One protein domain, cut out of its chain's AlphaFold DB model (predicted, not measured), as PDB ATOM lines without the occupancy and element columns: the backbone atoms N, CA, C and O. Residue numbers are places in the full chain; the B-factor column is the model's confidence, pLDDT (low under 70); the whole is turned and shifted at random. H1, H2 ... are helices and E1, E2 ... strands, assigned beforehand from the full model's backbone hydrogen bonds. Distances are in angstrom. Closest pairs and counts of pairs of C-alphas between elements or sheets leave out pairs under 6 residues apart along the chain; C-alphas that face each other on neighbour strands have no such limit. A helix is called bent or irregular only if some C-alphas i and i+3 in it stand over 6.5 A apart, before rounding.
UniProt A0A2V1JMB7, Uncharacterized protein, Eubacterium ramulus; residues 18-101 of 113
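What this domain is: This is residues 18 to 101 of the 113 residues of an uncharacterized protein of Eubacterium ramulus (UniProt A0A2V1JMB7). One long helix, H3, runs through the middle of a rounded ball of helices, with H2 and H6 packed on different sides of it and crossing it. H1 packs on its last residues, 64 to 66, and folds back into H2 as a helical hairpin, while short H4 packs on H1. The printed part has 84 residues, mostly helix, in the order E1, H1, H2, H3, H4, H5, H6; E1 pairs with no named strand. It is compact, with a radius of gyration of the C-alphas of 11.8 A and spans of 30 by 26 by 22 A.

Where its parts are: H3, residues 52 to 66, is 23.0 A long, from C-alpha 52 at (-4.795, 65.018, 42.172) to C-alpha 66 at (-8.914, 86.974, 47.467). H2, residues 35 to 47, measures 17.7 A, and H6, residues 88 to 100, 18.1 A, ending at C-alpha 100 at (1.576, 80.802, 36.384). H1 is residues 24 to 33, 14.2 A; H5 is 77 to 83, 10.0 A; E1 is 18 to 20, 6.6 A. H4, residues 68 to 73, 9.7 A, is irregular: C-alphas 69 and 72 are 8.5 A apart.

How they stand to each other: The hub is H3. H6 touches it at a steep tilt of 53 degrees, closest C-alphas Leu 59 and Val 95, 6.3 A. H2 touches it at 51 degrees, opposite ways, closest C-alphas Tyr 41 and Val 57, 6.4 A. H1 touches H3's residues 64 to 66 alone, about perpendicular at 89 degrees, closest C-alphas Arg 26 and Cys 65, 5.3 A. H5 only just touches H3, with 3 pairs of C-alphas within 8 A, the closest Tyr 60 and Glu 77, 6.8 A. H1 and H2 form the hairpin, closest C-alphas Arg 31 and Tyr 38, 5.2 A. H4 touches H1, closest C-alphas Arg 26 and Ile 68, 6.8 A. The closest C-alphas of E1 and H3, Met 20 and Tyr 63, are 4.3 A apart. H2 and H6 are apart. Every O i to N i+4 pair is within hydrogen-bond range in H2, H5 and H6; H1 has 5 of 6, H3 7 of 11, and H4 0 of 2, with 1 of 3 O i to N i+3 pairs.

The domain as a whole: The C-alphas farthest apart, Glu 32 and Asn 87, are 32.3 A apart. The printed part has no cut, and the six links are tight. Mean pLDDT of the printed part is 94.9, and no printed residue is under 70.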
ATOM      1  N   ILE A  18     -16.980  82.842  42.632       96.56
ATOM      2  CA  ILE A  18     -16.007  83.241  43.647       96.56
ATOM      3  C   ILE A  18     -14.749  83.829  43.011       96.56
ATOM      4  O   ILE A  18     -14.300  83.425  41.939       96.56
ATOM      5  N   LYS A  19     -14.137  84.786  43.713       95.75
ATOM      6  CA  LYS A  19     -12.838  85.350  43.335       95.75
ATOM      7  C   LYS A  19     -11.709  84.565  43.981       95.75
ATOM      8  O   LYS A  19     -11.795  84.187  45.147       95.75
ATOM      9  N   MET A  20     -10.616  84.414  43.245       95.12
ATOM     10  CA  MET A  20      -9.381  83.789  43.700       95.12
ATOM     11  C   MET A  20      -8.183  84.656  43.329       95.12
ATOM     12  O   MET A  20      -8.161  85.309  42.285       95.12
ATOM     13  N   CYS A  21      -7.164  84.654  44.182       94.44
ATOM     14  CA  CYS A  21      -5.922  85.375  43.949       94.44
ATOM     15  C   CYS A  21      -4.776  84.736  44.742       94.44
ATOM     16  O   CYS A  21      -4.962  84.418  45.906       94.44
ATOM     17  N   LEU A  22      -3.580  84.601  44.161       93.62
ATOM     18  CA  LEU A  22      -2.385  84.106  44.863       93.62
ATOM     19  C   LEU A  22      -1.211  85.090  44.733       93.62
ATOM     20  O   LEU A  22      -0.206  84.803  44.090       93.62
ATOM     21  N   THR A  23      -1.314  86.272  45.350       92.06
ATOM     22  CA  THR A  23      -0.154  87.174  45.489       92.06
ATOM     23  C   THR A  23       0.621  86.895  46.773       92.06
ATOM     24  O   THR A  23       0.038  86.580  47.810       92.06
ATOM     25  N   PHE A  24       1.944  87.099  46.750       92.50
ATOM     26  CA  PHE A  24       2.783  86.954  47.948       92.50
ATOM     27  C   PHE A  24       2.320  87.836  49.114       92.50
ATOM     28  O   PHE A  24       2.325  87.388  50.255       92.50
ATOM     29  N   GLY A  25       1.855  89.061  48.842       94.12
ATOM     30  CA  GLY A  25       1.318  89.942  49.883       94.12
ATOM     31  C   GLY A  25       0.091  89.359  50.595       94.12
ATOM     32  O   GLY A  25      -0.018  89.467  51.814       94.12
ATOM     33  N   ARG A  26      -0.808  88.694  49.859       95.50
ATOM     34  CA  ARG A  26      -1.998  88.035  50.428       95.50
ATOM     35  C   ARG A  26      -1.646  86.719  51.120       95.50
ATOM     36  O   ARG A  26      -2.188  86.449  52.186       95.50
ATOM     37  N   LEU A  27      -0.673  85.970  50.602       96.88
ATOM     38  CA  LEU A  27      -0.135  84.776  51.262       96.88
ATOM     39  C   LEU A  27       0.531  85.094  52.610       96.88
ATOM     40  O   LEU A  27       0.339  84.354  53.570       96.88
ATOM     41  N   LEU A  28       1.266  86.210  52.711       97.00
ATOM     42  CA  LEU A  28       1.850  86.662  53.979       97.00
ATOM     43  C   LEU A  28       0.770  86.946  55.029       97.00
ATOM     44  O   LEU A  28       0.904  86.508  56.167       97.00
ATOM     45  N   LYS A  29      -0.326  87.603  54.632       97.44
ATOM     46  CA  LYS A  29      -1.489  87.819  55.505       97.44
ATOM     47  C   LYS A  29      -2.195  86.507  55.861       97.44
ATOM     48  O   LYS A  29      -2.614  86.325  57.001       97.44
ATOM     49  N   LEU A  30      -2.315  85.578  54.909       97.94
ATOM     50  CA  LEU A  30      -2.925  84.268  55.147       97.94
ATOM     51  C   LEU A  30      -2.125  83.453  56.166       97.94
ATOM     52  O   LEU A  30      -2.722  82.802  57.014       97.94
ATOM     53  N   ARG A  31      -0.791  83.535  56.141       98.06
ATOM     54  CA  ARG A  31       0.075  82.895  57.142       98.06
ATOM     55  C   ARG A  31      -0.249  83.335  58.572       98.06
ATOM     56  O   ARG A  31      -0.089  82.543  59.491       98.06
ATOM     57  N   GLU A  32      -0.686  84.578  58.753       97.38
ATOM     58  CA  GLU A  32      -1.056  85.129  60.059       97.38
ATOM     59  C   GLU A  32      -2.507  84.798  60.432       97.38
ATOM     60  O   GLU A  32      -2.774  84.410  61.567       97.38
ATOM     61  N   LYS A  33      -3.447  84.921  59.484       97.50
ATOM     62  CA  LYS A  33      -4.890  84.750  59.732       97.50
ATOM     63  C   LYS A  33      -5.368  83.293  59.702       97.50
ATOM     64  O   LYS A  33      -6.260  82.926  60.457       97.50
ATOM     65  N   CYS A  34      -4.796  82.471  58.827       97.62
ATOM     66  CA  CYS A  34      -5.173  81.073  58.598       97.62
ATOM     67  C   CYS A  34      -3.906  80.196  58.476       97.62
ATOM     68  O   CYS A  34      -3.614  79.670  57.394       97.62
ATOM     69  N   PRO A  35      -3.126  80.042  59.565       97.56
ATOM     70  CA  PRO A  35      -1.798  79.425  59.525       97.56
ATOM     71  C   PRO A  35      -1.816  77.976  59.028       97.56
ATOM     72  O   PRO A  35      -0.918  77.575  58.288       97.56
ATOM     73  N   GLU A  36      -2.849  77.203  59.369       97.12
ATOM     74  CA  GLU A  36      -2.969  75.806  58.939       97.12
ATOM     75  C   GLU A  36      -3.166  75.684  57.425       97.12
ATOM     76  O   GLU A  36      -2.462  74.912  56.771       97.12
ATOM     77  N   THR A  37      -4.044  76.503  56.836       97.12
ATOM     78  CA  THR A  37      -4.235  76.531  55.377       97.12
ATOM     79  C   THR A  37      -2.956  76.969  54.671       97.12
ATOM     80  O   THR A  37      -2.537  76.332  53.705       97.12
ATOM     81  N   TYR A  38      -2.277  78.000  55.187       98.00
ATOM     82  CA  TYR A  38      -0.988  78.424  54.641       98.00
ATOM     83  C   TYR A  38       0.058  77.305  54.711       98.00
ATOM     84  O   TYR A  38       0.796  77.099  53.751       98.00
ATOM     85  N   LYS A  39       0.127  76.561  55.818       97.81
ATOM     86  CA  LYS A  39       1.079  75.458  55.991       97.81
ATOM     87  C   LYS A  39       0.827  74.332  54.988       97.81
ATOM     88  O   LYS A  39       1.789  73.861  54.379       97.81
ATOM     89  N   LYS A  40      -0.438  73.943  54.781       96.31
ATOM     90  CA  LYS A  40      -0.829  72.965  53.749       96.31
ATOM     91  C   LYS A  40      -0.403  73.441  52.360       96.31
ATOM     92  O   LYS A  40       0.336  72.738  51.675       96.31
ATOM     93  N   TYR A  41      -0.782  74.665  51.989       96.81
ATOM     94  CA  TYR A  41      -0.395  75.274  50.716       96.81
ATOM     95  C   TYR A  41       1.123  75.323  50.526       96.81
ATOM     96  O   TYR A  41       1.626  74.921  49.482       96.81
ATOM     97  N   ASN A  42       1.864  75.803  51.526       97.00
ATOM     98  CA  ASN A  42       3.309  75.977  51.430       97.00
ATOM     99  C   ASN A  42       4.015  74.634  51.242       97.00
ATOM    100  O   ASN A  42       4.950  74.558  50.453       97.00
ATOM    101  N   LYS A  43       3.551  73.579  51.924       96.19
ATOM    102  CA  LYS A  43       4.062  72.225  51.709       96.19
ATOM    103  C   LYS A  43       3.900  71.815  50.243       96.19
ATOM    104  O   LYS A  43       4.883  71.481  49.603       96.19
ATOM    105  N   LEU A  44       2.699  71.946  49.679       95.38
ATOM    106  CA  LEU A  44       2.441  71.602  48.273       95.38
ATOM    107  C   LEU A  44       3.207  72.493  47.283       95.38
ATOM    108  O   LEU A  44       3.640  72.042  46.225       95.38
ATOM    109  N   ALA A  45       3.370  73.777  47.603       93.38
ATOM    110  CA  ALA A  45       4.072  74.725  46.748       93.38
ATOM    111  C   ALA A  45       5.585  74.462  46.691       93.38
ATOM    112  O   ALA A  45       6.182  74.706  45.641       93.38
ATOM    113  N   MET A  46       6.175  73.980  47.790       94.62
ATOM    114  CA  MET A  46       7.611  73.705  47.919       94.62
ATOM    115  C   MET A  46       7.974  72.263  47.552       94.62
ATOM    116  O   MET A  46       8.939  72.052  46.822       94.62
ATOM    117  N   ASP A  47       7.189  71.295  48.021       94.44
ATOM    118  CA  ASP A  47       7.471  69.860  47.875       94.44
ATOM    119  C   ASP A  47       6.823  69.272  46.607       94.44
ATOM    120  O   ASP A  47       7.178  68.181  46.165       94.44
ATOM    121  N   GLY A  48       5.890  70.010  45.997       89.75
ATOM    122  CA  GLY A  48       5.120  69.578  44.835       89.75
ATOM    123  C   GLY A  48       3.827  68.846  45.200       89.75
ATOM    124  O   GLY A  48       3.658  68.325  46.303       89.75
ATOM    125  N   VAL A  49       2.907  68.814  44.234       90.12
ATOM    126  CA  VAL A  49       1.661  68.033  44.298       90.12
ATOM    127  C   VAL A  49       1.999  66.544  44.291       90.12
ATOM    128  O   VAL A  49       2.791  66.118  43.450       90.12
ATOM    129  N   GLN A  50       1.410  65.781  45.213       89.69
ATOM    130  CA  GLN A  50       1.591  64.329  45.284       89.69
ATOM    131  C   GLN A  50       0.414  63.605  44.630       89.69
ATOM    132  O   GLN A  50       0.632  62.684  43.846       89.69
ATOM    133  N   ASP A  51      -0.809  64.081  44.882       89.94
ATOM    134  CA  ASP A  51      -2.047  63.489  44.376       89.94
ATOM    135  C   ASP A  51      -2.953  64.542  43.728       89.94
ATOM    136  O   ASP A  51      -2.901  65.732  44.036       89.94
ATOM    137  N   GLU A  52      -3.854  64.111  42.843       86.19
ATOM    138  CA  GLU A  52      -4.795  65.018  42.172       86.19
ATOM    139  C   GLU A  52      -5.675  65.808  43.163       86.19
ATOM    140  O   GLU A  52      -6.008  66.973  42.936       86.19
ATOM    141  N   VAL A  53      -5.982  65.212  44.314       87.75
ATOM    142  CA  VAL A  53      -6.775  65.844  45.380       87.75
ATOM    143  C   VAL A  53      -6.050  66.995  46.092       87.75
ATOM    144  O   VAL A  53      -6.681  67.738  46.844       87.75
ATOM    145  N   ASP A  54      -4.760  67.209  45.820       92.62
ATOM    146  CA  ASP A  54      -4.014  68.368  46.322       92.62
ATOM    147  C   ASP A  54      -4.299  69.647  45.510       92.62
ATOM    148  O   ASP A  54      -4.124  70.758  46.021       92.62
ATOM    149  N   PHE A  55      -4.743  69.537  44.248       94.00
ATOM    150  CA  PHE A  55      -5.039  70.705  43.403       94.00
ATOM    151  C   PHE A  55      -6.088  71.652  44.023       94.00
ATOM    152  O   PHE A  55      -5.831  72.862  44.067       94.00
ATOM    153  N   PRO A  56      -7.217  71.152  44.565       95.69
ATOM    154  CA  PRO A  56      -8.178  71.945  45.332       95.69
ATOM    155  C   PRO A  56      -7.577  72.857  46.412       95.69
ATOM    156  O   PRO A  56      -8.061  73.975  46.600       95.69
ATOM    157  N   VAL A  57      -6.485  72.453  47.076       97.06
ATOM    158  CA  VAL A  57      -5.846  73.258  48.137       97.06
ATOM    159  C   VAL A  57      -5.328  74.593  47.591       97.06
ATOM    160  O   VAL A  57      -5.419  75.623  48.267       97.06
ATOM    161  N   PHE A  58      -4.834  74.623  46.348       96.62
ATOM    162  CA  PHE A  58      -4.408  75.868  45.699       96.62
ATOM    163  C   PHE A  58      -5.587  76.810  45.442       96.62
ATOM    164  O   PHE A  58      -5.452  78.020  45.639       96.62
ATOM    165  N   LEU A  59      -6.739  76.269  45.035       97.12
ATOM    166  CA  LEU A  59      -7.949  77.054  44.787       97.12
ATOM    167  C   LEU A  59      -8.530  77.600  46.088       97.12
ATOM    168  O   LEU A  59      -8.811  78.796  46.160       97.12
ATOM    169  N   TYR A  60      -8.613  76.776  47.137       98.00
ATOM    170  CA  TYR A  60      -9.091  77.223  48.444       98.00
ATOM    171  C   TYR A  60      -8.188  78.318  49.024       98.00
ATOM    172  O   TYR A  60      -8.659  79.369  49.458       98.00
ATOM    173  N   THR A  61      -6.867  78.144  48.924       98.00
ATOM    174  CA  THR A  61      -5.893  79.180  49.308       98.00
ATOM    175  C   THR A  61      -6.091  80.458  48.496       98.00
ATOM    176  O   THR A  61      -6.047  81.557  49.052       98.00
ATOM    177  N   GLY A  62      -6.339  80.329  47.190       97.62
ATOM    178  CA  GLY A  62      -6.639  81.446  46.302       97.62
ATOM    179  C   GLY A  62      -7.906  82.199  46.700       97.62
ATOM    180  O   GLY A  62      -7.913  83.430  46.705       97.62
ATOM    181  N   TYR A  63      -8.957  81.470  47.062       98.12
ATOM    182  CA  TYR A  63     -10.222  82.016  47.538       98.12
ATOM    183  C   TYR A  63     -10.059  82.777  48.862       98.12
ATOM    184  O   TYR A  63     -10.460  83.942  48.952       98.12
ATOM    185  N   LEU A  64      -9.391  82.186  49.858       98.31
ATOM    186  CA  LEU A  64      -9.113  82.876  51.122       98.31
ATOM    187  C   LEU A  64      -8.237  84.111  50.903       98.31
ATOM    188  O   LEU A  64      -8.512  85.179  51.447       98.31
ATOM    189  N   CYS A  65      -7.211  84.000  50.058       97.44
ATOM    190  CA  CYS A  65      -6.363  85.130  49.709       97.44
ATOM    191  C   CYS A  65      -7.153  86.248  49.031       97.44
ATOM    192  O   CYS A  65      -6.921  87.408  49.359       97.44
ATOM    193  N   ALA A  66      -8.082  85.956  48.115       96.94
ATOM    194  CA  ALA A  66      -8.914  86.974  47.467       96.94
ATOM    195  C   ALA A  66      -9.812  87.730  48.460       96.94
ATOM    196  O   ALA A  66     -10.026  88.933  48.290       96.94
ATOM    197  N   ASN A  67     -10.233  87.058  49.531       97.00
ATOM    198  CA  ASN A  67     -11.140  87.574  50.556       97.00
ATOM    199  C   ASN A  67     -10.436  87.815  51.906       97.00
ATOM    200  O   ASN A  67     -11.068  87.790  52.954       97.00
ATOM    201  N   ILE A  68      -9.121  88.066  51.894       96.88
ATOM    202  CA  ILE A  68      -8.271  88.055  53.099       96.88
ATOM    203  C   ILE A  68      -8.680  89.049  54.200       96.88
ATOM    204  O   ILE A  68      -8.381  88.841  55.377       96.88
ATOM    205  N   GLU A  69      -9.350  90.138  53.822       95.38
ATOM    206  CA  GLU A  69      -9.827  91.159  54.761       95.38
ATOM    207  C   GLU A  69     -11.099  90.728  55.508       95.38
ATOM    208  O   GLU A  69     -11.373  91.269  56.572       95.38
ATOM    209  N   THR A  70     -11.830  89.743  54.981       96.25
ATOM    210  CA  THR A  70     -13.081  89.195  55.535       96.25
ATOM    211  C   THR A  70     -13.027  87.666  55.601       96.25
ATOM    212  O   THR A  70     -14.016  86.984  55.331       96.25
ATOM    213  N   VAL A  71     -11.838  87.117  55.864       96.25
ATOM    214  CA  VAL A  71     -11.538  85.683  55.735       96.25
ATOM    215  C   VAL A  71     -12.356  84.819  56.699       96.25
ATOM    216  O   VAL A  71     -12.642  83.665  56.411       96.25
ATOM    217  N   GLU A  72     -12.775  85.388  57.824       95.56
ATOM    218  CA  GLU A  72     -13.644  84.765  58.821       95.56
ATOM    219  C   GLU A  72     -15.073  84.499  58.321       95.56
ATOM    220  O   GLU A  72     -15.764  83.662  58.892       95.56
ATOM    221  N   ASN A  73     -15.499  85.173  57.247       96.75
ATOM    222  CA  ASN A  73     -16.802  84.965  56.607       96.75
ATOM    223  C   ASN A  73     -16.722  83.999  55.415       96.75
ATOM    224  O   ASN A  73     -17.722  83.771  54.734       96.75
ATOM    225  N   CYS A  74     -15.530  83.482  55.112       97.69
ATOM    226  CA  CYS A  74     -15.333  82.541  54.022       97.69
ATOM    227  C   CYS A  74     -15.887  81.157  54.370       97.69
ATOM    228  O   CYS A  74     -15.870  80.736  55.527       97.69
ATOM    229  N   MET A  75     -16.301  80.420  53.340       97.44
ATOM    230  CA  MET A  75     -16.683  79.016  53.488       97.44
ATOM    231  C   MET A  75     -15.530  78.164  54.036       97.44
ATOM    232  O   MET A  75     -14.340  78.446  53.824       97.44
ATOM    233  N   SER A  76     -15.899  77.095  54.739       97.69
ATOM    234  CA  SER A  76     -14.936  76.100  55.215       97.69
ATOM    235  C   SER A  76     -14.274  75.359  54.047       97.69
ATOM    236  O   SER A  76     -14.797  75.342  52.935       97.69
ATOM    237  N   GLU A  77     -13.127  74.718  54.292       97.00
ATOM    238  CA  GLU A  77     -12.446  73.895  53.278       97.00
ATOM    239  C   GLU A  77     -13.355  72.764  52.777       97.00
ATOM    240  O   GLU A  77     -13.461  72.554  51.577       97.00
ATOM    241  N   ALA A  78     -14.073  72.092  53.684       96.50
ATOM    242  CA  ALA A  78     -15.003  71.026  53.323       96.50
ATOM    243  C   ALA A  78     -16.147  71.540  52.432       96.50
ATOM    244  O   ALA A  78     -16.378  70.993  51.361       96.50
ATOM    245  N   GLU A  79     -16.790  72.648  52.820       97.62
ATOM    246  CA  GLU A  79     -17.856  73.261  52.014       97.62
ATOM    247  C   GLU A  79     -17.344  73.704  50.638       97.62
ATOM    248  O   GLU A  79     -18.023  73.520  49.630       97.62
ATOM    249  N   PHE A  80     -16.135  74.268  50.578       97.31
ATOM    250  CA  PHE A  80     -15.516  74.649  49.314       97.31
ATOM    251  C   PHE A  80     -15.311  73.438  48.403       97.31
ATOM    252  O   PHE A  80     -15.589  73.515  47.209       97.31
ATOM    253  N   PHE A  81     -14.830  72.324  48.959       95.69
ATOM    254  CA  PHE A  81     -14.538  71.109  48.202       95.69
ATOM    255  C   PHE A  81     -15.821  70.464  47.673       95.69
ATOM    256  O   PHE A  81     -15.844  70.063  46.512       95.69
ATOM    257  N   ASP A  82     -16.897  70.455  48.462       96.38
ATOM    258  CA  ASP A  82     -18.211  69.947  48.040       96.38
ATOM    259  C   ASP A  82     -18.818  70.758  46.879       96.38
ATOM    260  O   ASP A  82     -19.621  70.244  46.099       96.38
ATOM    261  N   LYS A  83     -18.430  72.033  46.747       97.25
ATOM    262  CA  LYS A  83     -18.937  72.954  45.719       97.25
ATOM    263  C   LYS A  83     -18.022  73.103  44.501       97.25
ATOM    264  O   LYS A  83     -18.397  73.796  43.552       97.25
ATOM    265  N   LEU A  84     -16.832  72.498  44.507       96.25
ATOM    266  CA  LEU A  84     -15.887  72.607  43.394       96.25
ATOM    267  C   LEU A  84     -16.453  72.000  42.105       96.25
ATOM    268  O   LEU A  84     -17.116  70.967  42.171       96.25
ATOM    269  N   PRO A  85     -16.126  72.565  40.926       95.44
ATOM    270  CA  PRO A  85     -16.521  71.978  39.652       95.44
ATOM    271  C   PRO A  85     -16.178  70.493  39.548       95.44
ATOM    272  O   PRO A  85     -15.020  70.112  39.713       95.44
ATOM    273  N   GLU A  86     -17.165  69.674  39.174       91.75
ATOM    274  CA  GLU A  86     -16.968  68.231  38.937       91.75
ATOM    275  C   GLU A  86     -15.985  67.961  37.786       91.75
ATOM    276  O   GLU A  86     -15.387  66.893  37.676       91.75
ATOM    277  N   ASN A  87     -15.790  68.942  36.898       93.25
ATOM    278  CA  ASN A  87     -14.814  68.847  35.826       93.25
ATOM    279  C   ASN A  87     -13.392  69.087  36.361       93.25
ATOM    280  O   ASN A  87     -12.952  70.227  36.537       93.25
ATOM    281  N   HIS A  88     -12.635  68.003  36.530       92.50
ATOM    282  CA  HIS A  88     -11.255  68.050  37.018       92.50
ATOM    283  C   HIS A  88     -10.328  68.906  36.134       92.50
ATOM    284  O   HIS A  88      -9.448  69.604  36.642       92.50
ATOM    285  N   ALA A  89     -10.539  68.933  34.812       93.19
ATOM    286  CA  ALA A  89      -9.746  69.771  33.913       93.19
ATOM    287  C   ALA A  89      -9.990  71.270  34.164       93.19
ATOM    288  O   ALA A  89      -9.052  72.064  34.064       93.19
ATOM    289  N   THR A  90     -11.210  71.659  34.551       93.50
ATOM    290  CA  THR A  90     -11.514  73.025  35.003       93.50
ATOM    291  C   THR A  90     -10.750  73.357  36.282       93.50
ATOM    292  O   THR A  90     -10.113  74.412  36.349       93.50
ATOM    293  N   VAL A  91     -10.753  72.455  37.269       94.25
ATOM    294  CA  VAL A  91     -10.035  72.633  38.546       94.25
ATOM    295  C   VAL A  91      -8.537  72.815  38.295       94.25
ATOM    296  O   VAL A  91      -7.964  73.847  38.650       94.25
ATOM    297  N   ILE A  92      -7.913  71.861  37.603       93.75
ATOM    298  CA  ILE A  92      -6.475  71.877  37.312       93.75
ATOM    299  C   ILE A  92      -6.117  73.092  36.450       93.75
ATOM    300  O   ILE A  92      -5.182  73.825  36.774       93.75
ATOM    301  N   GLY A  93      -6.874  73.364  35.383       92.88
ATOM    302  CA  GLY A  93      -6.639  74.512  34.506       92.88
ATOM    303  C   GLY A  93      -6.707  75.847  35.252       92.88
ATOM    304  O   GLY A  93      -5.883  76.734  35.018       92.88
ATOM    305  N   THR A  94      -7.630  75.971  36.204       93.69
ATOM    306  CA  THR A  94      -7.751  77.150  37.069       93.69
ATOM    307  C   THR A  94      -6.548  77.292  37.998       93.69
ATOM    308  O   THR A  94      -6.000  78.391  38.108       93.69
ATOM    309  N   VAL A  95      -6.064  76.196  38.598       93.75
ATOM    310  CA  VAL A  95      -4.825  76.219  39.398       93.75
ATOM    311  C   VAL A  95      -3.644  76.695  38.553       93.75
ATOM    312  O   VAL A  95      -2.881  77.556  38.997       93.75
ATOM    313  N   MET A  96      -3.505  76.190  37.324       91.94
ATOM    314  CA  MET A  96      -2.408  76.583  36.435       91.94
ATOM    315  C   MET A  96      -2.451  78.079  36.110       91.94
ATOM    316  O   MET A  96      -1.433  78.760  36.249       91.94
ATOM    317  N   LYS A  97      -3.629  78.614  35.766       91.44
ATOM    318  CA  LYS A  97      -3.818  80.060  35.543       91.44
ATOM    319  C   LYS A  97      -3.480  80.877  36.786       91.44
ATOM    320  O   LYS A  97      -2.855  81.929  36.681       91.44
ATOM    321  N   LEU A  98      -3.876  80.401  37.964       91.06
ATOM    322  CA  LEU A  98      -3.662  81.109  39.223       91.06
ATOM    323  C   LEU A  98      -2.181  81.142  39.629       91.06
ATOM    324  O   LEU A  98      -1.716  82.154  40.150       91.06
ATOM    325  N   ARG A  99      -1.436  80.056  39.383       88.94
ATOM    326  CA  ARG A  99      -0.016  79.942  39.753       88.94
ATOM    327  C   ARG A  99       0.937  80.569  38.742       88.94
ATOM    328  O   ARG A  99       1.958  81.119  39.145       88.94
ATOM    329  N   TYR A 100       0.634  80.457  37.454       87.25
ATOM    330  CA  TYR A 100       1.576  80.802  36.384       87.25
ATOM    331  C   TYR A 100       1.090  81.952  35.496       87.25
ATOM    332  O   TYR A 100       1.844  82.435  34.650       87.25
ATOM    333  N   GLY A 101      -0.138  82.431  35.710       82.69
ATOM    334  CA  GLY A 101      -0.789  83.395  34.833       82.69
ATOM    335  C   GLY A 101      -1.235  82.764  33.515       82.69
ATOM    336  O   GLY A 101      -1.081  81.566  33.273       82.69
TER     337      GLY A 101